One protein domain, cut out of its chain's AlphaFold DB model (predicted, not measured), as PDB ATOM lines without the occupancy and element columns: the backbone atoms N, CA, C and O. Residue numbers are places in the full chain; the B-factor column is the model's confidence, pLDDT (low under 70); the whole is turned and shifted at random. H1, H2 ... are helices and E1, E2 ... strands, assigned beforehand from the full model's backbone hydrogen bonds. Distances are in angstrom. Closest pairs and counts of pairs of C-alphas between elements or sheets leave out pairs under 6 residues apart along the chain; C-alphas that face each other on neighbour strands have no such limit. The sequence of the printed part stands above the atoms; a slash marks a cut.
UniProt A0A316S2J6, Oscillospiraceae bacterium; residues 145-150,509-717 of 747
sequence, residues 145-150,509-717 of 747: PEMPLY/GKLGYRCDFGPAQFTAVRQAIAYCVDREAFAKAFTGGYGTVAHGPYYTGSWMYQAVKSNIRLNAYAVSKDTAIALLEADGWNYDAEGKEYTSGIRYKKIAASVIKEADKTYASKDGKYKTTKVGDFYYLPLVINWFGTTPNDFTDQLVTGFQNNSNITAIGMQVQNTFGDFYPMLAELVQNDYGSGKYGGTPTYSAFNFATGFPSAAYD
ATOM      1  N   PRO A 145      21.170 -14.107 271.673       96.62
ATOM      2  CA  PRO A 145      22.153 -14.755 272.548       96.62
ATOM      3  C   PRO A 145      22.826 -15.949 271.845       96.62
ATOM      4  O   PRO A 145      23.942 -16.333 272.182       96.62
ATOM      5  N   GLU A 146      22.179 -16.473 270.804       96.62
ATOM      6  CA  GLU A 146      22.738 -17.353 269.785       96.62
ATOM      7  C   GLU A 146      22.183 -16.909 268.422       96.62
ATOM      8  O   GLU A 146      21.104 -16.318 268.350       96.62
ATOM      9  N   MET A 147      22.889 -17.199 267.330       96.94
ATOM     10  CA  MET A 147      22.411 -16.989 265.963       96.94
ATOM     11  C   MET A 147      22.075 -18.345 265.321       96.94
ATOM     12  O   MET A 147      22.989 -19.069 264.911       96.94
ATOM     13  N   PRO A 148      20.784 -18.710 265.199       95.94
ATOM     14  CA  PRO A 148      20.371 -19.880 264.437       95.94
ATOM     15  C   PRO A 148      20.655 -19.677 262.943       95.94
ATOM     16  O   PRO A 148      20.444 -18.587 262.404       95.94
ATOM     17  N   LEU A 149      21.122 -20.734 262.281       94.56
ATOM     18  CA  LEU A 149      21.567 -20.718 260.884       94.56
ATOM     19  C   LEU A 149      20.805 -21.699 259.992       94.56
ATOM     20  O   LEU A 149      20.659 -21.424 258.810       94.56
ATOM     21  N   TYR A 150      20.303 -22.813 260.532       91.88
ATOM     22  CA  TYR A 150      19.432 -23.737 259.799       91.88
ATOM     23  C   TYR A 150      18.605 -24.617 260.748       91.88
ATOM     24  O   TYR A 150      19.035 -24.913 261.863       91.88
ATOM     25  N   GLY A 509      20.862 -25.726 263.833       94.00
ATOM     26  CA  GLY A 509      22.298 -25.446 263.867       94.00
ATOM     27  C   GLY A 509      22.537 -23.956 264.082       94.00
ATOM     28  O   GLY A 509      21.726 -23.135 263.642       94.00
ATOM     29  N   LYS A 510      23.605 -23.593 264.798       95.50
ATOM     30  CA  LYS A 510      23.815 -22.219 265.280       95.50
ATOM     31  C   LYS A 510      25.282 -21.826 265.419       95.50
ATOM     32  O   LYS A 510      26.150 -22.678 265.595       95.50
ATOM     33  N   LEU A 511      25.513 -20.516 265.431       96.50
ATOM     34  CA  LEU A 511      26.616 -19.909 266.171       96.50
ATOM     35  C   LEU A 511      26.088 -19.524 267.562       96.50
ATOM     36  O   LEU A 511      25.291 -18.598 267.682       96.50
ATOM     37  N   GLY A 512      26.489 -20.257 268.599       96.31
ATOM     38  CA  GLY A 512      26.265 -19.877 269.997       96.31
ATOM     39  C   GLY A 512      27.357 -18.920 270.478       96.31
ATOM     40  O   GLY A 512      28.479 -18.956 269.965       96.31
ATOM     41  N   TYR A 513      27.045 -18.070 271.455       97.44
ATOM     42  CA  TYR A 513      27.961 -17.046 271.966       97.44
ATOM     43  C   TYR A 513      28.202 -17.183 273.474       97.44
ATOM     44  O   TYR A 513      27.340 -17.664 274.207       97.44
ATOM     45  N   ARG A 514      29.356 -16.698 273.950       95.75
ATOM     46  CA  ARG A 514      29.540 -16.353 275.369       95.75
ATOM     47  C   ARG A 514      29.156 -14.893 275.562       95.75
ATOM     48  O   ARG A 514      29.851 -14.001 275.082       95.75
ATOM     49  N   CYS A 515      28.021 -14.659 276.214       96.25
ATOM     50  CA  CYS A 515      27.427 -13.328 276.340       96.25
ATOM     51  C   CYS A 515      27.876 -12.564 277.606       96.25
ATOM     52  O   CYS A 515      27.237 -11.584 277.988       96.25
ATOM     53  N   ASP A 516      28.968 -12.987 278.246       94.69
ATOM     54  CA  ASP A 516      29.460 -12.473 279.527       94.69
ATOM     55  C   ASP A 516      30.833 -11.775 279.461       94.69
ATOM     56  O   ASP A 516      31.123 -10.965 280.346       94.69
ATOM     57  N   PHE A 517      31.637 -12.022 278.418       95.69
ATOM     58  CA  PHE A 517      32.942 -11.380 278.192       95.69
ATOM     59  C   PHE A 517      33.223 -11.079 276.707       95.69
ATOM     60  O   PHE A 517      32.547 -11.578 275.803       95.69
ATOM     61  N   GLY A 518      34.241 -10.254 276.444       97.25
ATOM     62  CA  GLY A 518      34.672  -9.870 275.100       97.25
ATOM     63  C   GLY A 518      33.596  -9.094 274.325       97.25
ATOM     64  O   GLY A 518      32.614  -8.628 274.906       97.25
ATOM     65  N   PRO A 519      33.734  -8.934 272.997       98.12
ATOM     66  CA  PRO A 519      32.739  -8.226 272.189       98.12
ATOM     67  C   PRO A 519      31.386  -8.943 272.095       98.12
ATOM     68  O   PRO A 519      30.369  -8.294 271.876       98.12
ATOM     69  N   ALA A 520      31.339 -10.264 272.290       97.50
ATOM     70  CA  ALA A 520      30.095 -11.028 272.195       97.50
ATOM     71  C   ALA A 520      29.114 -10.764 273.355       97.50
ATOM     72  O   ALA A 520      27.930 -11.069 273.212       97.50
ATOM     73  N   GLN A 521      29.546 -10.147 274.465       97.19
ATOM     74  CA  GLN A 521      28.635  -9.756 275.551       97.19
ATOM     75  C   GLN A 521      27.614  -8.684 275.125       97.19
ATOM     76  O   GLN A 521      26.485  -8.664 275.620       97.19
ATOM     77  N   PHE A 522      27.951  -7.843 274.142       98.06
ATOM     78  CA  PHE A 522      27.084  -6.754 273.696       98.06
ATOM     79  C   PHE A 522      26.078  -7.220 272.641       98.06
ATOM     80  O   PHE A 522      26.444  -7.716 271.573       98.06
ATOM     81  N   THR A 523      24.793  -6.985 272.904       97.88
ATOM     82  CA  THR A 523      23.693  -7.313 271.982       97.88
ATOM     83  C   THR A 523      23.892  -6.712 270.590       97.88
ATOM     84  O   THR A 523      23.714  -7.417 269.599       97.88
ATOM     85  N   ALA A 524      24.349  -5.459 270.500       98.25
ATOM     86  CA  ALA A 524      24.612  -4.792 269.224       98.25
ATOM     87  C   ALA A 524      25.655  -5.524 268.359       98.25
ATOM     88  O   ALA A 524      25.532  -5.535 267.139       98.25
ATOM     89  N   VAL A 525      26.645  -6.189 268.968       98.75
ATOM     90  CA  VAL A 525      27.656  -6.980 268.246       98.75
ATOM     91  C   VAL A 525      27.045  -8.265 267.687       98.75
ATOM     92  O   VAL A 525      27.252  -8.578 266.516       98.75
ATOM     93  N   ARG A 526      26.244  -8.986 268.484       98.62
ATOM     94  CA  ARG A 526      25.561 -10.216 268.037       98.62
ATOM     95  C   ARG A 526      24.527  -9.920 266.940       98.62
ATOM     96  O   ARG A 526      24.488 -10.615 265.926       98.62
ATOM     97  N   GLN A 527      23.775  -8.824 267.077       98.62
ATOM     98  CA  GLN A 527      22.887  -8.303 266.033       98.62
ATOM     99  C   GLN A 527      23.654  -7.876 264.769       98.62
ATOM    100  O   GLN A 527      23.230  -8.205 263.665       98.62
ATOM    101  N   ALA A 528      24.788  -7.175 264.898       98.75
ATOM    102  CA  ALA A 528      25.602  -6.756 263.755       98.75
ATOM    103  C   ALA A 528      26.161  -7.950 262.963       98.75
ATOM    104  O   ALA A 528      26.179  -7.904 261.734       98.75
ATOM    105  N   ILE A 529      26.544  -9.040 263.644       98.56
ATOM    106  CA  ILE A 529      26.907 -10.313 262.999       98.56
ATOM    107  C   ILE A 529      25.701 -10.884 262.241       98.56
ATOM    108  O   ILE A 529      25.826 -11.187 261.055       98.56
ATOM    109  N   ALA A 530      24.529 -10.966 262.879       98.19
ATOM    110  CA  ALA A 530      23.310 -11.475 262.245       98.19
ATOM    111  C   ALA A 530      22.887 -10.665 261.007       98.19
ATOM    112  O   ALA A 530      22.496 -11.252 260.006       98.19
ATOM    113  N   TYR A 531      23.054  -9.338 261.027       98.56
ATOM    114  CA  TYR A 531      22.830  -8.460 259.871       98.56
ATOM    115  C   TYR A 531      23.909  -8.550 258.777       98.56
ATOM    116  O   TYR A 531      23.732  -7.971 257.705       98.56
ATOM    117  N   CYS A 532      25.029  -9.237 259.011       98.38
ATOM    118  CA  CYS A 532      26.124  -9.366 258.046       98.38
ATOM    119  C   CYS A 532      26.206 -10.750 257.387       98.38
ATOM    120  O   CYS A 532      26.736 -10.854 256.277       98.38
ATOM    121  N   VAL A 533      25.693 -11.794 258.046       96.88
ATOM    122  CA  VAL A 533      25.652 -13.179 257.550       96.88
ATOM    123  C   VAL A 533      24.346 -13.431 256.794       96.88
ATOM    124  O   VAL A 533      23.265 -13.278 257.353       96.88
ATOM    125  N   ASP A 534      24.429 -13.870 255.537       95.69
ATOM    126  CA  ASP A 534      23.251 -14.308 254.779       95.69
ATOM    127  C   ASP A 534      22.793 -15.689 255.270       95.69
ATOM    128  O   ASP A 534      23.309 -16.729 254.857       95.69
ATOM    129  N   ARG A 535      21.851 -15.684 256.221       95.25
ATOM    130  CA  ARG A 535      21.364 -16.902 256.880       95.25
ATOM    131  C   ARG A 535      20.522 -17.774 255.942       95.25
ATOM    132  O   ARG A 535      20.593 -18.991 256.060       95.25
ATOM    133  N   GLU A 536      19.802 -17.185 254.985       94.44
ATOM    134  CA  GLU A 536      18.997 -17.932 254.005       94.44
ATOM    135  C   GLU A 536      19.896 -18.636 252.982       94.44
ATOM    136  O   GLU A 536      19.757 -19.838 252.749       94.44
ATOM    137  N   ALA A 537      20.882 -17.922 252.426       93.44
ATOM    138  CA  ALA A 537      21.879 -18.528 251.548       93.44
ATOM    139  C   ALA A 537      22.698 -19.601 252.282       93.44
ATOM    140  O   ALA A 537      22.990 -20.645 251.696       93.44
ATOM    141  N   PHE A 538      23.017 -19.386 253.566       93.12
ATOM    142  CA  PHE A 538      23.670 -20.391 254.405       93.12
ATOM    143  C   PHE A 538      22.797 -21.640 254.582       93.12
ATOM    144  O   PHE A 538      23.247 -22.741 254.271       93.12
ATOM    145  N   ALA A 539      21.548 -21.491 255.042       92.88
ATOM    146  CA  ALA A 539      20.631 -22.613 255.249       92.88
ATOM    147  C   ALA A 539      20.480 -23.437 253.966       92.88
ATOM    148  O   ALA A 539      20.706 -24.645 253.970       92.88
ATOM    149  N   LYS A 540      20.210 -22.761 252.846       92.19
ATOM    150  CA  LYS A 540      20.071 -23.351 251.512       92.19
ATOM    151  C   LYS A 540      21.337 -24.076 251.033       92.19
ATOM    152  O   LYS A 540      21.236 -25.151 250.443       92.19
ATOM    153  N   ALA A 541      22.527 -23.532 251.299       90.56
ATOM    154  CA  ALA A 541      23.802 -24.157 250.937       90.56
ATOM    155  C   ALA A 541      24.200 -25.333 251.853       90.56
ATOM    156  O   ALA A 541      24.908 -26.239 251.404       90.56
ATOM    157  N   PHE A 542      23.754 -25.332 253.113       89.00
ATOM    158  CA  PHE A 542      24.066 -26.373 254.092       89.00
ATOM    159  C   PHE A 542      23.086 -27.551 254.057       89.00
ATOM    160  O   PHE A 542      23.507 -28.691 253.885       89.00
ATOM    161  N   THR A 543      21.781 -27.291 254.180       89.50
ATOM    162  CA  THR A 543      20.738 -28.336 254.132       89.50
ATOM    163  C   THR A 543      20.504 -28.849 252.715       89.50
ATOM    164  O   THR A 543      19.832 -29.858 252.512       89.50
ATOM    165  N   GLY A 544      21.013 -28.118 251.720       90.06
ATOM    166  CA  GLY A 544      20.662 -28.300 250.326       90.06
ATOM    167  C   GLY A 544      19.310 -27.701 249.942       90.06
ATOM    168  O   GLY A 544      18.849 -27.969 248.844       90.06
ATOM    169  N   GLY A 545      18.661 -26.919 250.806       91.38
ATOM    170  CA  GLY A 545      17.307 -26.411 250.572       91.38
ATOM    171  C   GLY A 545      16.196 -27.351 251.052       91.38
ATOM    172  O   GLY A 545      15.029 -27.014 250.895       91.38
ATOM    173  N   TYR A 546      16.536 -28.481 251.686       91.88
ATOM    174  CA  TYR A 546      15.608 -29.276 252.502       91.88
ATOM    175  C   TYR A 546      15.713 -28.837 253.967       91.88
ATOM    176  O   TYR A 546      16.177 -29.564 254.848       91.88
ATOM    177  N   GLY A 547      15.370 -27.577 254.208       89.50
ATOM    178  CA  GLY A 547      15.494 -26.940 255.511       89.50
ATOM    179  C   GLY A 547      15.452 -25.420 255.412       89.50
ATOM    180  O   GLY A 547      15.646 -24.855 254.338       89.50
ATOM    181  N   THR A 548      15.194 -24.771 256.540       90.69
ATOM    182  CA  THR A 548      14.835 -23.348 256.638       90.69
ATOM    183  C   THR A 548      15.659 -22.635 257.708       90.69
ATOM    184  O   THR A 548      16.300 -23.269 258.549       90.69
ATOM    185  N   VAL A 549      15.658 -21.302 257.702       92.31
ATOM    186  CA  VAL A 549      16.251 -20.512 258.787       92.31
ATOM    187  C   VAL A 549      15.372 -20.578 260.039       92.31
ATOM    188  O   VAL A 549      14.168 -20.336 260.007       92.31
ATOM    189  N   ALA A 550      15.994 -20.864 261.184       89.75
ATOM    190  CA  ALA A 550      15.355 -20.696 262.485       89.75
ATOM    191  C   ALA A 550      15.509 -19.244 262.988       89.75
ATOM    192  O   ALA A 550      16.500 -18.562 262.712       89.75
ATOM    193  N   HIS A 551      14.530 -18.765 263.760       92.62
ATOM    194  CA  HIS A 551      14.522 -17.400 264.319       92.62
ATOM    195  C   HIS A 551      14.612 -17.363 265.851       92.62
ATOM    196  O   HIS A 551      14.754 -16.288 266.430       92.62
ATOM    197  N   GLY A 552      14.570 -18.525 266.500       93.25
ATOM    198  CA  GLY A 552      14.702 -18.680 267.942       93.25
ATOM    199  C   GLY A 552      14.831 -20.155 268.334       93.25
ATOM    200  O   GLY A 552      14.799 -21.029 267.462       93.25
ATOM    201  N   PRO A 553      14.963 -20.451 269.636       93.56
ATOM    202  CA  PRO A 553      15.141 -21.796 270.158       93.56
ATOM    203  C   PRO A 553      13.792 -22.521 270.232       93.56
ATOM    204  O   PRO A 553      13.320 -22.813 271.321       93.56
ATOM    205  N   TYR A 554      13.135 -22.787 269.099       91.31
ATOM    206  CA  TYR A 554      11.820 -23.439 269.074       91.31
ATOM    207  C   TYR A 554      11.570 -24.295 267.824       91.31
ATOM    208  O   TYR A 554      12.281 -24.201 266.827       91.31
ATOM    209  N   TYR A 555      10.531 -25.132 267.887       88.94
ATOM    210  CA  TYR A 555      10.007 -25.919 266.768       88.94
ATOM    211  C   TYR A 555       8.701 -25.299 266.258       88.94
ATOM    212  O   TYR A 555       7.791 -25.040 267.038       88.94
ATOM    213  N   THR A 556       8.578 -25.073 264.951       89.06
ATOM    214  CA  THR A 556       7.389 -24.465 264.321       89.06
ATOM    215  C   THR A 556       6.135 -25.339 264.399       89.06
ATOM    216  O   THR A 556       5.026 -24.812 264.341       89.06
ATOM    217  N   GLY A 557       6.264 -26.658 264.548       86.81
ATOM    218  CA  GLY A 557       5.119 -27.548 264.762       86.81
ATOM    219  C   GLY A 557       4.620 -27.609 266.211       86.81
ATOM    220  O   GLY A 557       3.613 -28.265 266.457       86.81
ATOM    221  N   SER A 558       5.288 -26.955 267.171       87.62
ATOM    222  CA  SER A 558       4.884 -27.005 268.580       87.62
ATOM    223  C   SER A 558       3.581 -26.241 268.838       87.62
ATOM    224  O   SER A 558       3.307 -25.208 268.218       87.62
ATOM    225  N   TRP A 559       2.763 -26.731 269.774       90.12
ATOM    226  CA  TRP A 559       1.435 -26.162 270.025       90.12
ATOM    227  C   TRP A 559       1.496 -24.691 270.467       90.12
ATOM    228  O   TRP A 559       0.669 -23.893 270.025       90.12
ATOM    229  N   MET A 560       2.501 -24.300 271.263       92.00
ATOM    230  CA  MET A 560       2.651 -22.919 271.731       92.00
ATOM    231  C   MET A 560       3.009 -21.958 270.590       92.00
ATOM    232  O   MET A 560       2.407 -20.888 270.508       92.00
ATOM    233  N   TYR A 561       3.866 -22.357 269.636       92.75
ATOM    234  CA  TYR A 561       4.075 -21.578 268.409       92.75
ATOM    235  C   TYR A 561       2.774 -21.489 267.602       92.75
ATOM    236  O   TYR A 561       2.373 -20.404 267.182       92.75
ATOM    237  N   GLN A 562       2.070 -22.610 267.417       92.50
ATOM    238  CA  GLN A 562       0.822 -22.647 266.651       92.50
ATOM    239  C   GLN A 562      -0.288 -21.773 267.261       92.50
ATOM    240  O   GLN A 562      -1.077 -21.202 266.505       92.50
ATOM    241  N   ALA A 563      -0.309 -21.606 268.588       94.50
ATOM    242  CA  ALA A 563      -1.232 -20.731 269.309       94.50
ATOM    243  C   ALA A 563      -0.947 -19.227 269.117       94.50
ATOM    244  O   ALA A 563      -1.882 -18.426 269.152       94.50
ATOM    245  N   VAL A 564       0.312 -18.822 268.880       96.44
ATOM    246  CA  VAL A 564       0.697 -17.396 268.751       96.44
ATOM    247  C   VAL A 564       1.268 -16.987 267.391       96.44
ATOM    248  O   VAL A 564       1.575 -15.813 267.208       96.44
ATOM    249  N   LYS A 565       1.367 -17.888 266.405       95.69
ATOM    250  CA  LYS A 565       1.962 -17.635 265.071       95.69
ATOM    251  C   LYS A 565       1.431 -16.403 264.321       95.69
ATOM    252  O   LYS A 565       2.153 -15.812 263.529       95.69
ATOM    253  N   SER A 566       0.184 -15.994 264.559       96.50
ATOM    254  CA  SER A 566      -0.408 -14.769 263.991       96.50
ATOM    255  C   SER A 566       0.046 -13.489 264.704       96.50
ATOM    256  O   SER A 566       0.053 -12.409 264.107       96.50
ATOM    257  N   ASN A 567       0.451 -13.605 265.968       95.06
ATOM    258  CA  ASN A 567       0.781 -12.512 266.880       95.06
ATOM    259  C   ASN A 567       2.288 -12.321 267.079       95.06
ATOM    260  O   ASN A 567       2.690 -11.199 267.369       95.06
ATOM    261  N   ILE A 568       3.100 -13.374 266.921       95.75
ATOM    262  CA  ILE A 568       4.548 -13.331 267.161       95.75
ATOM    263  C   ILE A 568       5.287 -12.454 266.137       95.75
ATOM    264  O   ILE A 568       4.969 -12.475 264.943       95.75
ATOM    265  N   ARG A 569       6.260 -11.658 266.588       93.75
ATOM    266  CA  ARG A 569       7.021 -10.697 265.771       93.75
ATOM    267  C   ARG A 569       8.523 -10.902 265.953       93.75
ATOM    268  O   ARG A 569       9.120 -10.414 266.903       93.75
ATOM    269  N   LEU A 570       9.136 -11.618 265.012       95.69
ATOM    270  CA  LEU A 570      10.568 -11.919 265.029       95.69
ATOM    271  C   LEU A 570      11.304 -11.127 263.952       95.69
ATOM    272  O   LEU A 570      10.837 -11.000 262.819       95.69
ATOM    273  N   ASN A 571      12.485 -10.627 264.300       95.38
ATOM    274  CA  ASN A 571      13.408 -10.028 263.356       95.38
ATOM    275  C   ASN A 571      14.035 -11.132 262.486       95.38
ATOM    276  O   ASN A 571      14.564 -12.135 262.982       95.38
ATOM    277  N   ALA A 572      13.964 -10.945 261.168       94.38
ATOM    278  CA  ALA A 572      14.588 -11.839 260.200       94.38
ATOM    279  C   ALA A 572      16.112 -11.638 260.102       94.38
ATOM    280  O   ALA A 572      16.806 -12.539 259.634       94.38
ATOM    281  N   TYR A 573      16.632 -10.489 260.558       96.81
ATOM    282  CA  TYR A 573      18.026 -10.065 260.375       96.81
ATOM    283  C   TYR A 573      18.464 -10.112 258.899       96.81
ATOM    284  O   TYR A 573      19.562 -10.548 258.569       96.81
ATOM    285  N   ALA A 574      17.579  -9.669 257.997       96.12
ATOM    286  CA  ALA A 574      17.865  -9.572 256.568       96.12
ATOM    287  C   ALA A 574      19.098  -8.685 256.321       96.12
ATOM    288  O   ALA A 574      19.205  -7.604 256.902       96.12
ATOM    289  N   VAL A 575      20.021  -9.159 255.476       97.56
ATOM    290  CA  VAL A 575      21.397  -8.642 255.376       97.56
ATOM    291  C   VAL A 575      21.434  -7.126 255.153       97.56
ATOM    292  O   VAL A 575      20.976  -6.617 254.132       97.56
ATOM    293  N   SER A 576      22.020  -6.404 256.110       97.69
ATOM    294  CA  SER A 576      22.145  -4.947 256.105       97.69
ATOM    295  C   SER A 576      23.398  -4.499 256.861       97.69
ATOM    296  O   SER A 576      23.383  -4.209 258.061       97.69
ATOM    297  N   LYS A 577      24.505  -4.386 256.120       96.19
ATOM    298  CA  LYS A 577      25.786  -3.839 256.597       96.19
ATOM    299  C   LYS A 577      25.629  -2.431 257.199       96.19
ATOM    300  O   LYS A 577      26.300  -2.104 258.172       96.19
ATOM    301  N   ASP A 578      24.739  -1.603 256.649       96.94
ATOM    302  CA  ASP A 578      24.505  -0.240 257.147       96.94
ATOM    303  C   ASP A 578      23.738  -0.244 258.484       96.94
ATOM    304  O   ASP A 578      24.092   0.505 259.392       96.94
ATOM    305  N   THR A 579      22.773  -1.156 258.673       97.44
ATOM    306  CA  THR A 579      22.121  -1.371 259.981       97.44
ATOM    307  C   THR A 579      23.107  -1.920 261.015       97.44
ATOM    308  O   THR A 579      23.118  -1.457 262.153       97.44
ATOM    309  N   ALA A 580      23.985  -2.849 260.624       98.19
ATOM    310  CA  ALA A 580      25.043  -3.365 261.491       98.19
ATOM    311  C   ALA A 580      26.014  -2.260 261.959       98.19
ATOM    312  O   ALA A 580      26.358  -2.208 263.139       98.19
ATOM    313  N   ILE A 581      26.400  -1.330 261.074       98.31
ATOM    314  CA  ILE A 581      27.179  -0.132 261.442       98.31
ATOM    315  C   ILE A 581      26.394   0.753 262.416       98.31
ATOM    316  O   ILE A 581      26.922   1.125 263.461       98.31
ATOM    317  N   ALA A 582      25.132   1.059 262.109       97.75
ATOM    318  CA  ALA A 582      24.296   1.944 262.918       97.75
ATOM    319  C   ALA A 582      24.071   1.428 264.357       97.75
ATOM    320  O   ALA A 582      23.997   2.229 265.289       97.75
ATOM    321  N   LEU A 583      24.006   0.104 264.547       97.56
ATOM    322  CA  LEU A 583      23.936  -0.540 265.865       97.56
ATOM    323  C   LEU A 583      25.264  -0.449 266.630       97.56
ATOM    324  O   LEU A 583      25.273  -0.125 267.817       97.56
ATOM    325  N   LEU A 584      26.391  -0.694 265.957       98.56
ATOM    326  CA  LEU A 584      27.722  -0.589 266.560       98.56
ATOM    327  C   LEU A 584      28.059   0.852 266.977       98.56
ATOM    328  O   LEU A 584      28.656   1.063 268.031       98.56
ATOM    329  N   GLU A 585      27.651   1.852 266.193       97.81
ATOM    330  CA  GLU A 585      27.874   3.263 266.533       97.81
ATOM    331  C   GLU A 585      27.033   3.724 267.727       97.81
ATOM    332  O   GLU A 585      27.559   4.442 268.582       97.81
ATOM    333  N   ALA A 586      25.785   3.253 267.837       96.81
ATOM    334  CA  ALA A 586      24.935   3.477 269.008       96.81
ATOM    335  C   ALA A 586      25.501   2.820 270.280       96.81
ATOM    336  O   ALA A 586      25.458   3.414 271.356       96.81
ATOM    337  N   ASP A 587      26.084   1.623 270.157       96.94
ATOM    338  CA  ASP A 587      26.687   0.880 271.272       96.94
ATOM    339  C   ASP A 587      28.113   1.350 271.646       96.94
ATOM    340  O   ASP A 587      28.735   0.779 272.540       96.94
ATOM    341  N   GLY A 588      28.650   2.398 271.014       97.25
ATOM    342  CA  GLY A 588      29.935   2.994 271.413       97.25
ATOM    343  C   GLY A 588      31.186   2.380 270.766       97.25
ATOM    344  O   GLY A 588      32.299   2.650 271.219       97.25
ATOM    345  N   TRP A 589      31.055   1.595 269.689       98.25
ATOM    346  CA  TRP A 589      32.187   1.045 268.915       98.25
ATOM    347  C   TRP A 589      32.812   2.098 267.989       98.25
ATOM    348  O   TRP A 589      32.919   1.922 266.772       98.25
ATOM    349  N   ASN A 590      33.173   3.239 268.565       97.81
ATOM    350  CA  ASN A 590      33.469   4.476 267.850       97.81
ATOM    351  C   ASN A 590      34.955   4.843 267.826       97.81
ATOM    352  O   ASN A 590      35.280   5.910 267.312       97.81
ATOM    353  N   TYR A 591      35.845   3.981 268.335       98.38
ATOM    354  CA  TYR A 591      37.245   4.328 268.596       98.38
ATOM    355  C   TYR A 591      38.283   3.450 267.876       98.38
ATOM    356  O   TYR A 591      37.961   2.380 267.356       98.38
ATOM    357  N   ASP A 592      39.535   3.911 267.861       97.94
ATOM    358  CA  ASP A 592      40.742   3.135 267.554       97.94
ATOM    359  C   ASP A 592      41.451   2.626 268.833       97.94
ATOM    360  O   ASP A 592      41.005   2.865 269.958       97.94
ATOM    361  N   ALA A 593      42.571   1.916 268.664       97.00
ATOM    362  CA  ALA A 593      43.352   1.335 269.761       97.00
ATOM    363  C   ALA A 593      44.032   2.373 270.679       97.00
ATOM    364  O   ALA A 593      44.435   2.034 271.793       97.00
ATOM    365  N   GLU A 594      44.155   3.630 270.243       97.00
ATOM    366  CA  GLU A 594      44.683   4.739 271.043       97.00
ATOM    367  C   GLU A 594      43.569   5.640 271.611       97.00
ATOM    368  O   GLU A 594      43.864   6.664 272.231       97.00
ATOM    369  N   GLY A 595      42.297   5.270 271.426       96.12
ATOM    370  CA  GLY A 595      41.137   6.005 271.928       96.12
ATOM    371  C   GLY A 595      40.753   7.246 271.116       96.12
ATOM    372  O   GLY A 595      40.067   8.125 271.638       96.12
ATOM    373  N   LYS A 596      41.185   7.345 269.853       97.06
ATOM    374  CA  LYS A 596      40.747   8.386 268.904       97.06
ATOM    375  C   LYS A 596      39.523   7.899 268.128       97.06
ATOM    376  O   LYS A 596      39.258   6.705 268.095       97.06
ATOM    377  N   GLU A 597      38.791   8.802 267.478       96.75
ATOM    378  CA  GLU A 597      37.640   8.440 266.636       96.75
ATOM    379  C   GLU A 597      38.020   7.448 265.519       96.75
ATOM    380  O   GLU A 597      38.968   7.665 264.762       96.75
ATOM    381  N   TYR A 598      37.241   6.372 265.392       97.06
ATOM    382  CA  TYR A 598      37.398   5.340 264.373       97.06
ATOM    383  C   TYR A 598      37.241   5.915 262.959       97.06
ATOM    384  O   TYR A 598      36.266   6.603 262.652       97.06
ATOM    385  N   THR A 599      38.182   5.562 262.080       95.31
ATOM    386  CA  THR A 599      38.169   5.930 260.653       95.31
ATOM    387  C   THR A 599      38.256   4.721 259.722       95.31
ATOM    388  O   THR A 599      37.670   4.738 258.643       95.31
ATOM    389  N   SER A 600      38.998   3.679 260.109       95.75
ATOM    390  CA  SER A 600      39.215   2.456 259.326       95.75
ATOM    391  C   SER A 600      39.872   1.363 260.181       95.75
ATOM    392  O   SER A 600      40.462   1.654 261.221       95.75
ATOM    393  N   GLY A 601      39.814   0.107 259.728       96.56
ATOM    394  CA  GLY A 601      40.467  -1.023 260.394       96.56
ATOM    395  C   GLY A 601      39.540  -1.743 261.370       96.56
ATOM    396  O   GLY A 601      38.489  -2.224 260.963       96.56
ATOM    397  N   ILE A 602      39.944  -1.847 262.638       98.25
ATOM    398  CA  ILE A 602      39.150  -2.479 263.702       98.25
ATOM    399  C   ILE A 602      38.545  -1.395 264.590       98.25
ATOM    400  O   ILE A 602      39.262  -0.500 265.035       98.25
ATOM    401  N   ARG A 603      37.237  -1.482 264.850       98.69
ATOM    402  CA  ARG A 603      36.548  -0.636 265.833       98.69
ATOM    403  C   ARG A 603      36.907  -1.063 267.252       98.69
ATOM    404  O   ARG A 603      37.058  -2.249 267.533       98.69
ATOM    405  N   TYR A 604      36.963  -0.101 268.158       98.75
ATOM    406  CA  TYR A 604      37.138  -0.321 269.587       98.75
ATOM    407  C   TYR A 604      35.974   0.299 270.364       98.75
ATOM    408  O   TYR A 604      35.503   1.388 270.022       98.75
ATOM    409  N   LYS A 605      35.527  -0.387 271.422       98.50
ATOM    410  CA  LYS A 605      34.558   0.135 272.395       98.50
ATOM    411  C   LYS A 605      35.278   0.662 273.625       98.50
ATOM    412  O   LYS A 605      36.119  -0.029 274.200       98.50
ATOM    413  N   LYS A 606      34.929   1.880 274.026       98.38
ATOM    414  CA  LYS A 606      35.424   2.537 275.235       98.38
ATOM    415  C   LYS A 606      34.712   1.977 276.468       98.38
ATOM    416  O   LYS A 606      33.493   1.847 276.478       98.38
ATOM    417  N   ILE A 607      35.473   1.667 277.515       98.44
ATOM    418  CA  ILE A 607      34.965   1.143 278.789       98.44
ATOM    419  C   ILE A 607      35.711   1.832 279.940       98.44
ATOM    420  O   ILE A 607      36.931   1.995 279.886       98.44
ATOM    421  N   ALA A 608      35.010   2.266 280.987       98.06
ATOM    422  CA  ALA A 608      35.634   2.934 282.128       98.06
ATOM    423  C   ALA A 608      36.437   1.945 282.993       98.06
ATOM    424  O   ALA A 608      35.980   0.844 283.311       98.06
ATOM    425  N   ALA A 609      37.630   2.357 283.433       97.38
ATOM    426  CA  ALA A 609      38.504   1.543 284.283       97.38
ATOM    427  C   ALA A 609      37.894   1.208 285.659       97.38
ATOM    428  O   ALA A 609      38.381   0.303 286.332       97.38
ATOM    429  N   SER A 610      36.840   1.925 286.062       95.06
ATOM    430  CA  SER A 610      36.049   1.694 287.273       95.06
ATOM    431  C   SER A 610      35.034   0.551 287.164       95.06
ATOM    432  O   SER A 610      34.600   0.068 288.204       95.06
ATOM    433  N   VAL A 611      34.649   0.123 285.952       94.62
ATOM    434  CA  VAL A 611      33.609  -0.912 285.748       94.62
ATOM    435  C   VAL A 611      34.104  -2.163 285.024       94.62
ATOM    436  O   VAL A 611      33.523  -3.228 285.207       94.62
ATOM    437  N   ILE A 612      35.161  -2.069 284.211       96.56
ATOM    438  CA  ILE A 612      35.611  -3.168 283.341       96.56
ATOM    439  C   ILE A 612      36.058  -4.434 284.109       96.56
ATOM    440  O   ILE A 612      36.857  -4.363 285.047       96.56
ATOM    441  N   LYS A 613      35.567  -5.599 283.663       95.00
ATOM    442  CA  LYS A 613      35.893  -6.957 284.148       95.00
ATOM    443  C   LYS A 613      37.344  -7.354 283.845       95.00
ATOM    444  O   LYS A 613      37.915  -6.918 282.847       95.00
ATOM    445  N   GLU A 614      37.930  -8.260 284.630       93.12
ATOM    446  CA  GLU A 614      39.305  -8.759 284.392       93.12
ATOM    447  C   GLU A 614      39.472  -9.470 283.034       93.12
ATOM    448  O   GLU A 614      40.469  -9.256 282.336       93.12
ATOM    449  N   ALA A 615      38.474 -10.255 282.610       94.06
ATOM    450  CA  ALA A 615      38.492 -10.927 281.308       94.06
ATOM    451  C   ALA A 615      38.551  -9.922 280.141       94.06
ATOM    452  O   ALA A 615      39.283 -10.129 279.176       94.06
ATOM    453  N   ASP A 616      37.867  -8.779 280.262       97.31
ATOM    454  CA  ASP A 616      37.878  -7.731 279.238       97.31
ATOM    455  C   ASP A 616      39.177  -6.910 279.265       97.31
ATOM    456  O   ASP A 616      39.692  -6.554 278.205       97.31
ATOM    457  N   LYS A 617      39.772  -6.664 280.447       96.88
ATOM    458  CA  LYS A 617      41.099  -6.017 280.579       96.88
ATOM    459  C   LYS A 617      42.204  -6.795 279.866       96.88
ATOM    460  O   LYS A 617      43.167  -6.189 279.400       96.88
ATOM    461  N   THR A 618      42.082  -8.120 279.816       95.69
ATOM    462  CA  THR A 618      43.071  -9.037 279.224       95.69
ATOM    463  C   THR A 618      42.688  -9.547 277.830       95.69
ATOM    464  O   THR A 618      43.487 -10.255 277.215       95.69
ATOM    465  N   TYR A 619      41.517  -9.163 277.303       98.06
ATOM    466  CA  TYR A 619      40.999  -9.678 276.035       98.06
ATOM    467  C   TYR A 619      41.935  -9.403 274.849       98.06
ATOM    468  O   TYR A 619      42.490  -8.309 274.686       98.06
ATOM    469  N   ALA A 620      42.084 -10.410 273.990       97.69
ATOM    470  CA  ALA A 620      42.914 -10.364 272.798       97.69
ATOM    471  C   ALA A 620      42.328 -11.228 271.674       97.69
ATOM    472  O   ALA A 620      41.677 -12.242 271.924       97.69
ATOM    473  N   SER A 621      42.621 -10.862 270.428       97.94
ATOM    474  CA  SER A 621      42.443 -11.743 269.276       97.94
ATOM    475  C   SER A 621      43.313 -12.998 269.417       97.94
ATOM    476  O   SER A 621      44.380 -12.954 270.032       97.94
ATOM    477  N   LYS A 622      42.887 -14.125 268.837       96.19
ATOM    478  CA  LYS A 622      43.582 -15.421 268.977       96.19
ATOM    479  C   LYS A 622      45.046 -15.412 268.503       96.19
ATOM    480  O   LYS A 622      45.867 -16.141 269.056       96.19
ATOM    481  N   ASP A 623      45.374 -14.575 267.521       96.44
ATOM    482  CA  ASP A 623      46.733 -14.320 267.015       96.44
ATOM    483  C   ASP A 623      47.550 -13.326 267.875       96.44
ATOM    484  O   ASP A 623      48.723 -13.075 267.604       96.44
ATOM    485  N   GLY A 624      46.938 -12.729 268.902       96.25
ATOM    486  CA  GLY A 624      47.530 -11.712 269.767       96.25
ATOM    487  C   GLY A 624      47.745 -10.343 269.110       96.25
ATOM    488  O   GLY A 624      48.390  -9.492 269.727       96.25
ATOM    489  N   LYS A 625      47.242 -10.112 267.891       97.12
ATOM    490  CA  LYS A 625      47.445  -8.875 267.117       97.12
ATOM    491  C   LYS A 625      46.657  -7.683 267.662       97.12
ATOM    492  O   LYS A 625      47.189  -6.577 267.721       97.12
ATOM    493  N   TYR A 626      45.407  -7.905 268.056       98.19
ATOM    494  CA  TYR A 626      44.512  -6.902 268.628       98.19
ATOM    495  C   TYR A 626      44.265  -7.245 270.095       98.19
ATOM    496  O   TYR A 626      44.020  -8.400 270.429       98.19
ATOM    497  N   LYS A 627      44.351  -6.256 270.985       98.19
ATOM    498  CA  LYS A 627      44.204  -6.434 272.438       98.19
ATOM    499  C   LYS A 627      43.446  -5.263 273.033       98.19
ATOM    500  O   LYS A 627      43.474  -4.180 272.448       98.19
ATOM    501  N   THR A 628      42.841  -5.459 274.199       98.56
ATOM    502  CA  THR A 628      42.343  -4.340 274.996       98.56
ATOM    503  C   THR A 628      43.512  -3.442 275.403       98.56
ATOM    504  O   THR A 628      44.476  -3.900 276.018       98.56
ATOM    505  N   THR A 629      43.447  -2.160 275.055       98.00
ATOM    506  CA  THR A 629      44.449  -1.154 275.442       98.00
ATOM    507  C   THR A 629      43.927  -0.309 276.601       98.00
ATOM    508  O   THR A 629      42.720  -0.144 276.757       98.00
ATOM    509  N   LYS A 630      44.823   0.242 277.432       97.94
ATOM    510  CA  LYS A 630      44.468   1.224 278.469       97.94
ATOM    511  C   LYS A 630      44.994   2.600 278.077       97.94
ATOM    512  O   LYS A 630      46.194   2.750 277.857       97.94
ATOM    513  N   VAL A 631      44.117   3.602 278.051       97.56
ATOM    514  CA  VAL A 631      44.457   5.000 277.758       97.56
ATOM    515  C   VAL A 631      43.780   5.893 278.800       97.56
ATOM    516  O   VAL A 631      42.564   6.081 278.790       97.56
ATOM    517  N   GLY A 632      44.577   6.415 279.738       96.06
ATOM    518  CA  GLY A 632      44.073   7.147 280.904       96.06
ATOM    519  C   GLY A 632      43.182   6.272 281.792       96.06
ATOM    520  O   GLY A 632      43.534   5.133 282.109       96.06
ATOM    521  N   ASP A 633      42.017   6.800 282.162       97.38
ATOM    522  CA  ASP A 633      41.008   6.125 282.993       97.38
ATOM    523  C   ASP A 633      40.053   5.219 282.189       97.38
ATOM    524  O   ASP A 633      39.045   4.744 282.714       97.38
ATOM    525  N   PHE A 634      40.373   4.948 280.921       98.38
ATOM    526  CA  PHE A 634      39.577   4.112 280.026       98.38
ATOM    527  C   PHE A 634      40.379   2.930 279.482       98.38
ATOM    528  O   PHE A 634      41.597   2.995 279.297       98.38
ATOM    529  N   TYR A 635      39.658   1.857 279.193       98.69
ATOM    530  CA  TYR A 635      40.107   0.732 278.392       98.69
ATOM    531  C   TYR A 635      39.357   0.738 277.057       98.69
ATOM    532  O   TYR A 635      38.203   1.163 276.994       98.69
ATOM    533  N   TYR A 636      40.006   0.262 276.000       98.62
ATOM    534  CA  TYR A 636      39.442   0.182 274.656       98.62
ATOM    535  C   TYR A 636      39.481  -1.276 274.202       98.62
ATOM    536  O   TYR A 636      40.557  -1.826 273.977       98.62
ATOM    537  N   LEU A 637      38.310  -1.908 274.109       98.69
ATOM    538  CA  LEU A 637      38.117  -3.319 273.758       98.69
ATOM    539  C   LEU A 637      38.016  -3.471 272.223       98.69
ATOM    540  O   LEU A 637      37.146  -2.826 271.639       98.69
ATOM    541  N   PRO A 638      38.846  -4.296 271.553       98.75
ATOM    542  CA  PRO A 638      38.799  -4.482 270.096       98.75
ATOM    543  C   PRO A 638      37.582  -5.294 269.633       98.75
ATOM    544  O   PRO A 638      37.262  -6.324 270.224       98.75
ATOM    545  N   LEU A 639      36.970  -4.907 268.509       98.81
ATOM    546  CA  LEU A 639      35.870  -5.628 267.855       98.81
ATOM    547  C   LEU A 639      36.377  -6.864 267.085       98.81
ATOM    548  O   LEU A 639      36.322  -6.937 265.857       98.81
ATOM    549  N   VAL A 640      36.907  -7.844 267.817       98.69
ATOM    550  CA  VAL A 640      37.369  -9.125 267.267       98.69
ATOM    551  C   VAL A 640      36.678 -10.278 267.980       98.69
ATOM    552  O   VAL A 640      36.719 -10.353 269.205       98.69
ATOM    553  N   ILE A 641      36.075 -11.193 267.222       98.62
ATOM    554  CA  ILE A 641      35.457 -12.417 267.741       98.62
ATOM    555  C   ILE A 641      36.424 -13.589 267.584       98.62
ATOM    556  O   ILE A 641      36.834 -13.919 266.470       98.62
ATOM    557  N   ASN A 642      36.741 -14.256 268.691       98.56
ATOM    558  CA  ASN A 642      37.446 -15.534 268.676       98.56
ATOM    559  C   ASN A 642      36.412 -16.671 268.600       98.56
ATOM    560  O   ASN A 642      35.604 -16.844 269.513       98.56
ATOM    561  N   TRP A 643      36.437 -17.439 267.514       98.50
ATOM    562  CA  TRP A 643      35.508 -18.527 267.210       98.50
ATOM    563  C   TRP A 643      36.199 -19.892 267.329       98.50
ATOM    564  O   TRP A 643      37.235 -20.117 266.702       98.50
ATOM    565  N   PHE A 644      35.619 -20.813 268.103       98.38
ATOM    566  CA  PHE A 644      36.000 -22.229 268.090       98.38
ATOM    567  C   PHE A 644      35.013 -23.006 267.209       98.38
ATOM    568  O   PHE A 644      33.804 -22.968 267.447       98.38
ATOM    569  N   GLY A 645      35.525 -23.727 266.210       97.19
ATOM    570  CA  GLY A 645      34.734 -24.648 265.397       97.19
ATOM    571  C   GLY A 645      35.200 -26.097 265.442       97.19
ATOM    572  O   GLY A 645      36.328 -26.408 265.822       97.19
ATOM    573  N   THR A 646      34.304 -27.001 265.061       95.31
ATOM    574  CA  THR A 646      34.581 -28.443 265.019       95.31
ATOM    575  C   THR A 646      35.164 -28.870 263.677       95.31
ATOM    576  O   THR A 646      34.828 -28.285 262.650       95.31
ATOM    577  N   THR A 647      36.021 -29.892 263.655       93.94
ATOM    578  CA  THR A 647      36.565 -30.461 262.410       93.94
ATOM    579  C   THR A 647      36.739 -31.984 262.521       93.94
ATOM    580  O   THR A 647      37.087 -32.451 263.607       93.94
ATOM    581  N   PRO A 648      36.505 -32.775 261.452       92.62
ATOM    582  CA  PRO A 648      35.895 -32.384 260.173       92.62
ATOM    583  C   PRO A 648      34.403 -32.050 260.339       92.62
ATOM    584  O   PRO A 648      33.689 -32.758 261.047       92.62
ATOM    585  N   ASN A 649      33.935 -30.960 259.719       89.94
ATOM    586  CA  ASN A 649      32.526 -30.560 259.750       89.94
ATOM    587  C   ASN A 649      32.209 -29.508 258.668       89.94
ATOM    588  O   ASN A 649      32.583 -28.343 258.811       89.94
ATOM    589  N   ASP A 650      31.421 -29.879 257.656       89.62
ATOM    590  CA  ASP A 650      30.916 -28.992 256.598       89.62
ATOM    591  C   ASP A 650      30.273 -27.695 257.121       89.62
ATOM    592  O   ASP A 650      30.339 -26.654 256.465       89.62
ATOM    593  N   PHE A 651      29.654 -27.724 258.307       91.19
ATOM    594  CA  PHE A 651      29.048 -26.541 258.929       91.19
ATOM    595  C   PHE A 651      30.114 -25.510 259.331       91.19
ATOM    596  O   PHE A 651      29.913 -24.307 259.167       91.19
ATOM    597  N   THR A 652      31.269 -25.979 259.809       95.56
ATOM    598  CA  THR A 652      32.449 -25.148 260.081       95.56
ATOM    599  C   THR A 652      33.043 -24.626 258.773       95.56
ATOM    600  O   THR A 652      33.305 -23.430 258.660       95.56
ATOM    601  N   ASP A 653      33.185 -25.480 257.758       94.62
ATOM    602  CA  ASP A 653      33.796 -25.101 256.479       94.62
ATOM    603  C   ASP A 653      32.971 -24.038 255.729       94.62
ATOM    604  O   ASP A 653      33.525 -23.087 255.175       94.62
ATOM    605  N   GLN A 654      31.636 -24.114 255.780       93.75
ATOM    606  CA  GLN A 654      30.775 -23.053 255.240       93.75
ATOM    607  C   GLN A 654      30.891 -21.746 256.044       93.75
ATOM    608  O   GLN A 654      30.899 -20.661 255.453       93.75
ATOM    609  N   LEU A 655      31.064 -21.812 257.370       96.12
ATOM    610  CA  LEU A 655      31.270 -20.631 258.219       96.12
ATOM    611  C   LEU A 655      32.617 -19.925 257.982       96.12
ATOM    612  O   LEU A 655      32.693 -18.712 258.189       96.12
ATOM    613  N   VAL A 656      33.640 -20.606 257.448       96.81
ATOM    614  CA  VAL A 656      34.882 -19.947 256.989       96.81
ATOM    615  C   VAL A 656      34.584 -18.867 255.941       96.81
ATOM    616  O   VAL A 656      35.217 -17.811 255.947       96.81
ATOM    617  N   THR A 657      33.590 -19.080 255.075       94.50
ATOM    618  CA  THR A 657      33.175 -18.086 254.067       94.50
ATOM    619  C   THR A 657      32.028 -17.210 254.576       94.50
ATOM    620  O   THR A 657      32.105 -15.987 254.490       94.50
ATOM    621  N   GLY A 658      30.979 -17.818 255.142       93.88
ATOM    622  CA  GLY A 658      29.764 -17.115 255.565       93.88
ATOM    623  C   GLY A 658      29.940 -16.193 256.774       93.88
ATOM    624  O   GLY A 658      29.203 -15.217 256.893       93.88
ATOM    625  N   PHE A 659      30.920 -16.457 257.644       96.31
ATOM    626  CA  PHE A 659      31.165 -15.690 258.872       96.31
ATOM    627  C   PHE A 659      32.602 -15.161 258.958       96.31
ATOM    628  O   PHE A 659      32.782 -13.952 259.088       96.31
ATOM    629  N   GLN A 660      33.627 -16.016 258.844       96.69
ATOM    630  CA  GLN A 660      35.008 -15.594 259.103       96.69
ATOM    631  C   GLN A 660      35.549 -14.605 258.063       96.69
ATOM    632  O   GLN A 660      36.027 -13.531 258.422       96.69
ATOM    633  N   ASN A 661      35.481 -14.965 256.780       96.75
ATOM    634  CA  ASN A 661      35.991 -14.150 255.670       96.75
ATOM    635  C   ASN A 661      34.891 -13.298 255.011       96.75
ATOM    636  O   ASN A 661      35.026 -12.864 253.866       96.75
ATOM    637  N   ASN A 662      33.785 -13.067 255.721       97.19
ATOM    638  CA  ASN A 662      32.645 -12.319 255.212       97.19
ATOM    639  C   ASN A 662      33.018 -10.831 255.026       97.19
ATOM    640  O   ASN A 662      33.500 -10.153 255.941       97.19
ATOM    641  N   SER A 663      32.788 -10.309 253.821       97.25
ATOM    642  CA  SER A 663      33.137  -8.932 253.457       97.25
ATOM    643  C   SER A 663      32.325  -7.882 254.220       97.25
ATOM    644  O   SER A 663      32.866  -6.815 254.509       97.25
ATOM    645  N   ASN A 664      31.083  -8.178 254.622       97.94
ATOM    646  CA  ASN A 664      30.287  -7.291 255.474       97.94
ATOM    647  C   ASN A 664      30.891  -7.194 256.880       97.94
ATOM    648  O   ASN A 664      31.072  -6.087 257.376       97.94
ATOM    649  N   ILE A 665      31.288  -8.326 257.480       98.12
ATOM    650  CA  ILE A 665      31.976  -8.377 258.786       98.12
ATOM    651  C   ILE A 665      33.264  -7.534 258.757       98.12
ATOM    652  O   ILE A 665      33.511  -6.730 259.653       98.12
ATOM    653  N   THR A 666      34.048  -7.632 257.681       97.31
ATOM    654  CA  THR A 666      35.233  -6.773 257.511       97.31
ATOM    655  C   THR A 666      34.841  -5.295 257.337       97.31
ATOM    656  O   THR A 666      35.454  -4.415 257.940       97.31
ATOM    657  N   ALA A 667      33.801  -4.992 256.553       97.38
ATOM    658  CA  ALA A 667      33.381  -3.620 256.251       97.38
ATOM    659  C   ALA A 667      32.738  -2.873 257.436       97.38
ATOM    660  O   ALA A 667      32.806  -1.645 257.473       97.38
ATOM    661  N   ILE A 668      32.153  -3.574 258.416       98.19
ATOM    662  CA  ILE A 668      31.675  -2.947 259.663       98.19
ATOM    663  C   ILE A 668      32.815  -2.591 260.635       98.19
ATOM    664  O   ILE A 668      32.577  -1.875 261.607       98.19
ATOM    665  N   GLY A 669      34.050  -3.033 260.364       98.31
ATOM    666  CA  GLY A 669      35.219  -2.830 261.226       98.31
ATOM    667  C   GLY A 669      35.406  -3.922 262.285       98.31
ATOM    668  O   GLY A 669      35.914  -3.637 263.371       98.31
ATOM    669  N   MET A 670      34.964  -5.149 261.991       98.69
ATOM    670  CA  MET A 670      35.108  -6.340 262.834       98.69
ATOM    671  C   MET A 670      36.106  -7.329 262.212       98.69
ATOM    672  O   MET A 670      36.271  -7.383 260.994       98.69
ATOM    673  N   GLN A 671      36.741  -8.162 263.041       98.12
ATOM    674  CA  GLN A 671      37.440  -9.368 262.581       98.12
ATOM    675  C   GLN A 671      36.882 -10.621 263.270       98.12
ATOM    676  O   GLN A 671      36.456 -10.570 264.422       98.12
ATOM    677  N   VAL A 672      36.968 -11.764 262.593       98.50
ATOM    678  CA  VAL A 672      36.785 -13.093 263.189       98.50
ATOM    679  C   VAL A 672      38.106 -13.856 263.103       98.50
ATOM    680  O   VAL A 672      38.786 -13.837 262.076       98.50
ATOM    681  N   GLN A 673      38.466 -14.528 264.188       97.81
ATOM    682  CA  GLN A 673      39.655 -15.367 264.325       97.81
ATOM    683  C   GLN A 673      39.200 -16.780 264.683       97.81
ATOM    684  O   GLN A 673      38.416 -16.937 265.616       97.81
ATOM    685  N   ASN A 674      39.653 -17.804 263.960       95.69
ATOM    686  CA  ASN A 674      39.179 -19.176 264.149       95.69
ATOM    687  C   ASN A 674      40.158 -20.049 264.952       95.69
ATOM    688  O   ASN A 674      41.358 -19.791 265.048       95.69
ATOM    689  N   THR A 675      39.650 -21.144 265.501       97.44
ATOM    690  CA  THR A 675      40.423 -22.309 265.947       97.44
ATOM    691  C   THR A 675      39.566 -23.545 265.713       97.44
ATOM    692  O   THR A 675      38.375 -23.518 266.014       97.44
ATOM    693  N   PHE A 676      40.152 -24.605 265.154       97.19
ATOM    694  CA  PHE A 676      39.438 -25.842 264.838       97.19
ATOM    695  C   PHE A 676      39.989 -27.024 265.635       97.19
ATOM    696  O   PHE A 676      41.200 -27.126 265.835       97.19
ATOM    697  N   GLY A 677      39.099 -27.908 266.085       95.88
ATOM    698  CA  GLY A 677      39.447 -29.103 266.853       95.88
ATOM    699  C   GLY A 677      38.234 -29.987 267.153       95.88
ATOM    700  O   GLY A 677      37.186 -29.855 266.521       95.88
ATOM    701  N   ASP A 678      38.378 -30.879 268.131       95.38
ATOM    702  CA  ASP A 678      37.330 -31.828 268.513       95.38
ATOM    703  C   ASP A 678      36.170 -31.171 269.285       95.38
ATOM    704  O   ASP A 678      36.317 -30.144 269.955       95.38
ATOM    705  N   PHE A 679      35.005 -31.825 269.260       91.19
ATOM    706  CA  PHE A 679      33.778 -31.321 269.882       91.19
ATOM    707  C   PHE A 679      33.846 -31.181 271.413       91.19
ATOM    708  O   PHE A 679      33.362 -30.191 271.958       91.19
ATOM    709  N   TYR A 680      34.463 -32.128 272.128       92.62
ATOM    710  CA  TYR A 680      34.559 -32.040 273.592       92.62
ATOM    711  C   TYR A 680      35.481 -30.897 274.073       92.62
ATOM    712  O   TYR A 680      35.053 -30.150 274.950       92.62
ATOM    713  N   PRO A 681      36.685 -30.675 273.502       95.69
ATOM    714  CA  PRO A 681      37.454 -29.445 273.713       95.69
ATOM    715  C   PRO A 681      36.678 -28.160 273.389       95.69
ATOM    716  O   PRO A 681      36.718 -27.223 274.180       95.69
ATOM    717  N   MET A 682      35.921 -28.128 272.283       96.38
ATOM    718  CA  MET A 682      35.069 -26.980 271.943       96.38
ATOM    719  C   MET A 682      34.019 -26.704 273.039       96.38
ATOM    720  O   MET A 682      33.821 -25.552 273.423       96.38
ATOM    721  N   LEU A 683      33.375 -27.747 273.579       93.06
ATOM    722  CA  LEU A 683      32.443 -27.604 274.702       93.06
ATOM    723  C   LEU A 683      33.134 -27.183 276.003       93.06
ATOM    724  O   LEU A 683      32.575 -26.364 276.721       93.06
ATOM    725  N   ALA A 684      34.330 -27.696 276.304       92.56
ATOM    726  CA  ALA A 684      35.072 -27.323 277.511       92.56
ATOM    727  C   ALA A 684      35.442 -25.824 277.527       92.56
ATOM    728  O   ALA A 684      35.366 -25.172 278.566       92.56
ATOM    729  N   GLU A 685      35.762 -25.251 276.363       96.19
ATOM    730  CA  GLU A 685      35.945 -23.805 276.190       96.19
ATOM    731  C   GLU A 685      34.627 -23.013 276.269       96.19
ATOM    732  O   GLU A 685      34.615 -21.910 276.816       96.19
ATOM    733  N   LEU A 686      33.509 -23.565 275.772       94.00
ATOM    734  CA  LEU A 686      32.183 -22.942 275.892       94.00
ATOM    735  C   LEU A 686      31.717 -22.877 277.353       94.00
ATOM    736  O   LEU A 686      31.280 -21.819 277.799       94.00
ATOM    737  N   VAL A 687      31.831 -23.969 278.114       92.06
ATOM    738  CA  VAL A 687      31.406 -24.006 279.527       92.06
ATOM    739  C   VAL A 687      32.472 -23.478 280.495       92.06
ATOM    740  O   VAL A 687      32.177 -23.270 281.665       92.06
ATOM    741  N   GLN A 688      33.697 -23.228 280.016       93.25
ATOM    742  CA  GLN A 688      34.868 -22.821 280.811       93.25
ATOM    743  C   GLN A 688      35.165 -23.766 281.993       93.25
ATOM    744  O   GLN A 688      35.551 -23.354 283.087       93.25
ATOM    745  N   ASN A 689      34.989 -25.066 281.750       92.12
ATOM    746  CA  ASN A 689      35.216 -26.153 282.699       92.12
ATOM    747  C   ASN A 689      35.521 -27.454 281.928       92.12
ATOM    748  O   ASN A 689      35.273 -27.548 280.726       92.12
ATOM    749  N   ASP A 690      36.049 -28.472 282.600       90.75
ATOM    750  CA  ASP A 690      36.289 -29.783 281.991       90.75
ATOM    751  C   ASP A 690      34.965 -30.449 281.574       90.75
ATOM    752  O   ASP A 690      34.073 -30.643 282.400       90.75
ATOM    753  N   TYR A 691      34.848 -30.854 280.303       85.44
ATOM    754  CA  TYR A 691      33.612 -31.434 279.765       85.44
ATOM    755  C   TYR A 691      33.876 -32.648 278.861       85.44
ATOM    756  O   TYR A 691      34.501 -32.548 277.803       85.44
ATOM    757  N   GLY A 692      33.368 -33.818 279.260       87.69
ATOM    758  CA  GLY A 692      33.619 -35.084 278.563       87.69
ATOM    759  C   GLY A 692      35.111 -35.437 278.554       87.69
ATOM    760  O   GLY A 692      35.736 -35.527 279.610       87.69
ATOM    761  N   SER A 693      35.692 -35.629 277.366       90.06
ATOM    762  CA  SER A 693      37.149 -35.756 277.187       90.06
ATOM    763  C   SER A 693      37.875 -34.410 277.022       90.06
ATOM    764  O   SER A 693      39.105 -34.382 276.992       90.06
ATOM    765  N   GLY A 694      37.136 -33.304 276.912       92.75
ATOM    766  CA  GLY A 694      37.664 -31.956 276.744       92.75
ATOM    767  C   GLY A 694      38.206 -31.371 278.044       92.75
ATOM    768  O   GLY A 694      37.732 -31.696 279.135       92.75
ATOM    769  N   LYS A 695      39.198 -30.488 277.904       96.06
ATOM    770  CA  LYS A 695      39.827 -29.737 278.992       96.06
ATOM    771  C   LYS A 695      39.785 -28.254 278.676       96.06
ATOM    772  O   LYS A 695      40.087 -27.876 277.546       96.06
ATOM    773  N   TYR A 696      39.418 -27.442 279.660       95.31
ATOM    774  CA  TYR A 696      39.404 -25.990 279.511       95.31
ATOM    775  C   TYR A 696      40.827 -25.425 279.624       95.31
ATOM    776  O   TYR A 696      41.572 -25.777 280.538       95.31
ATOM    777  N   GLY A 697      41.203 -24.513 278.725       92.88
ATOM    778  CA  GLY A 697      42.493 -23.823 278.727       92.88
ATOM    779  C   GLY A 697      42.720 -22.866 279.905       92.88
ATOM    780  O   GLY A 697      43.812 -22.317 280.032       92.88
ATOM    781  N   GLY A 698      41.721 -22.650 280.769       93.38
ATOM    782  CA  GLY A 698      41.858 -21.870 282.005       93.38
ATOM    783  C   GLY A 698      41.933 -20.352 281.808       93.38
ATOM    784  O   GLY A 698      42.274 -19.628 282.741       93.38
ATOM    785  N   THR A 699      41.654 -19.841 280.608       92.44
ATOM    786  CA  THR A 699      41.604 -18.401 280.305       92.44
ATOM    787  C   THR A 699      40.519 -18.135 279.257       92.44
ATOM    788  O   THR A 699      40.605 -18.724 278.174       92.44
ATOM    789  N   PRO A 700      39.532 -17.250 279.522       94.31
ATOM    790  CA  PRO A 700      38.446 -16.953 278.588       94.31
ATOM    791  C   PRO A 700      38.976 -16.479 277.231       94.31
ATOM    792  O   PRO A 700      39.461 -15.357 277.093       94.31
ATOM    793  N   THR A 701      38.920 -17.360 276.228       95.81
ATOM    794  CA  THR A 701      39.545 -17.122 274.917       95.81
ATOM    795  C   THR A 701      38.514 -16.976 273.805       95.81
ATOM    796  O   THR A 701      38.598 -16.024 273.032       95.81
ATOM    797  N   TYR A 702      37.552 -17.898 273.703       97.88
ATOM    798  CA  TYR A 702      36.599 -17.959 272.591       97.88
ATOM    799  C   TYR A 702      35.217 -17.473 273.020       97.88
ATOM    800  O   TYR A 702      34.730 -17.822 274.093       97.88
ATOM    801  N   SER A 703      34.591 -16.667 272.168       96.62
ATOM    802  CA  SER A 703      33.306 -16.021 272.442       96.62
ATOM    803  C   SER A 703      32.214 -16.377 271.427       96.62
ATOM    804  O   SER A 703      31.078 -15.931 271.579       96.62
ATOM    805  N   ALA A 704      32.539 -17.182 270.410       98.25
ATOM    806  CA  ALA A 704      31.601 -17.769 269.455       98.25
ATOM    807  C   ALA A 704      31.941 -19.246 269.186       98.25
ATOM    808  O   ALA A 704      33.113 -19.624 269.153       98.25
ATOM    809  N   PHE A 705      30.921 -20.075 268.969       97.81
ATOM    810  CA  PHE A 705      31.037 -21.535 268.873       97.81
ATOM    811  C   PHE A 705      30.004 -22.078 267.881       97.81
ATOM    812  O   PHE A 705      28.838 -21.700 267.982       97.81
ATOM    813  N   ASN A 706      30.371 -22.961 266.941       95.38
ATOM    814  CA  ASN A 706      29.393 -23.542 266.003       95.38
ATOM    815  C   ASN A 706      29.062 -25.007 266.326       95.38
ATOM    816  O   ASN A 706      29.917 -25.890 266.289       95.38
ATOM    817  N   PHE A 707      27.792 -25.251 266.640       92.69
ATOM    818  CA  PHE A 707      27.258 -26.557 267.021       92.69
ATOM    819  C   PHE A 707      25.758 -26.645 266.696       92.69
ATOM    820  O   PHE A 707      25.152 -25.691 266.201       92.69
ATOM    821  N   ALA A 708      25.154 -27.807 266.937       90.00
ATOM    822  CA  ALA A 708      23.715 -28.013 266.803       90.00
ATOM    823  C   ALA A 708      23.012 -27.982 268.167       90.00
ATOM    824  O   ALA A 708      23.632 -27.975 269.225       90.00
ATOM    825  N   THR A 709      21.687 -27.976 268.163       86.94
ATOM    826  CA  THR A 709      20.841 -28.181 269.346       86.94
ATOM    827  C   THR A 709      19.603 -28.948 268.916       86.94
ATOM    828  O   THR A 709      19.078 -28.684 267.834       86.94
ATOM    829  N   GLY A 710      19.186 -29.938 269.701       86.19
ATOM    830  CA  GLY A 710      17.933 -30.670 269.528       86.19
ATOM    831  C   GLY A 710      17.042 -30.483 270.752       86.19
ATOM    832  O   GLY A 710      17.550 -30.338 271.863       86.19
ATOM    833  N   PHE A 711      15.727 -30.501 270.547       85.62
ATOM    834  CA  PHE A 711      14.732 -30.542 271.616       85.62
ATOM    835  C   PHE A 711      14.209 -31.987 271.703       85.62
ATOM    836  O   PHE A 711      13.390 -32.379 270.875       85.62
ATOM    837  N   PRO A 712      14.694 -32.822 272.644       71.00
ATOM    838  CA  PRO A 712      14.248 -34.214 272.775       71.00
ATOM    839  C   PRO A 712      12.916 -34.354 273.532       71.00
ATOM    840  O   PRO A 712      12.478 -35.467 273.800       71.00
ATOM    841  N   SER A 713      12.298 -33.237 273.918       79.56
ATOM    842  CA  SER A 713      11.008 -33.183 274.596       79.56
ATOM    843  C   SER A 713      10.174 -32.030 274.046       79.56
ATOM    844  O   SER A 713      10.716 -31.017 273.601       79.56
ATOM    845  N   ALA A 714       8.855 -32.194 274.121       78.88
ATOM    846  CA  ALA A 714       7.881 -31.132 273.910       78.88
ATOM    847  C   ALA A 714       7.623 -30.294 275.179       78.88
ATOM    848  O   ALA A 714       7.031 -29.216 275.084       78.88
ATOM    849  N   ALA A 715       8.097 -30.757 276.348       86.94
ATOM    850  CA  ALA A 715       8.281 -29.894 277.509       86.94
ATOM    851  C   ALA A 715       9.234 -28.764 277.119       86.94
ATOM    852  O   ALA A 715      10.404 -29.009 276.814       86.94
ATOM    853  N   TYR A 716       8.725 -27.540 277.112       90.88
ATOM    854  CA  TYR A 716       9.500 -26.366 276.773       90.88
ATOM    855  C   TYR A 716       9.745 -25.570 278.050       90.88
ATOM    856  O   TYR A 716       8.885 -24.832 278.515       90.88
ATOM    857  N   ASP A 717      10.914 -25.770 278.644       91.38
ATOM    858  CA  ASP A 717      11.283 -25.148 279.909       91.38
ATOM    859  C   ASP A 717      12.673 -24.521 279.791       91.38
ATOM    860  O   ASP A 717      13.616 -25.151 279.311       91.38
TER     861      ASP A 717
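This is residues 145 to 150 and 509 to 717 of the 747 residues of a protein of Oscillospiraceae bacterium (UniProt A0A316S2J6). A strongly twisted wall of five strands has helix H6 over one face and H8 over the opposite face, with H1 and H2 packed by its edge strand E1. E5 runs on into E6 of this wall and joins it to a small three-stranded sheet at one end of the longest axis; H3 lies toward the other end, between two long links. The 215 printed residues include eight named helices and eight named strands, in the order E1 E2 H1 H2 H3 H4 E3 H5 E4 E5 E6 H6 H7 E7 H8 E8, with under half of the residues in them. The large sheet, E1 E2 E8 E6 E7, is mixed; the small one, E3 E5 E4, is antiparallel; the class is mixed, helices and strands. The whole is compact, with a radius of gyration of the C-alphas of 17.9 A and spans of 55 by 41 by 31 A.

The large sheet holds E1, residues 146 to 150, E2, 509 to 513, E8, 704 to 710, 18.8 A long, E6, 640 to 646, 19.6 A, and E7, 671 to 677, 20.3 A. C-alpha 146 is at (22.738, -17.353, 269.785) and C-alpha 710 at (17.933, -30.670, 269.528). The small sheet holds E3, 604 to 608, E5, 634 to 638, and E4, 629 to 631. The helices are H1, 523 to 530, H2, 535 to 543, H3, 559 to 564, H4, 577 to 586, 14.4 A long, H5, 614 to 617, H6, 650 to 660, 14.2 A, H7, 663 to 667, and H8, 679 to 687.

E1 and E2 are antiparallel, with N 147 and O 511 2.8 A apart, and so are E2 and E8, with N 512 and O 705 at 2.8 A. E8 and E6 are parallel, N 644 to O 704 3.0 A, as are E6 and E7, N 643 to O 673 2.8 A. Three layers, helices on both faces of a sheet, have H1, H2 and H6 on one face and H8 on the other. H6 has a height over the sheet of 8.3 A, H8 of 8.8 A. E6, H6, H7 and E7 form a strand-helix-strand unit, two parallel neighbour strands with helices between; its crossover is right-handed. E7, H8, E8 and E3, H5, E4 are split units, with another strand between the two, also right-handed. H1 touches H4, closest C-alphas Ala 528 and Ala 580 at 4.1 A, at a shallow tilt of 9 degrees, opposite ways. H2 touches H6, closest C-alphas Phe 542 and Phe 651 at 6.9 A. H4 and H7 only just touch, with 3 pairs of C-alphas within 8 A, the closest Lys 577 and Asn 664 at 5.8 A. In the small sheet E5 is antiparallel to E3, N 607 to O 635 2.8 A, and to E4, its hairpin partner, N 636 to O 629 2.8 A; H5 only grazes this sheet with residues 616 to 617. H3 touches no helix. Every O i to N i+4 pair is within hydrogen-bond range in H1, H2, H3, H4, H7 and H8, and 5 of 7 in H6; H5 is too short for such a pair.

The C-alphas farthest apart, Trp 559 and Gly 632, are 55.2 A apart. Residues 151 to 508 are not printed, and C-alphas 150 and 509 are 5.3 A apart across the cut. The long links are H2 to H3, H3 to H4, H4 to E3, H5 to E4 and H8 to E8. The mean pLDDT of the printed part is 95.1, and no printed residue is under 70.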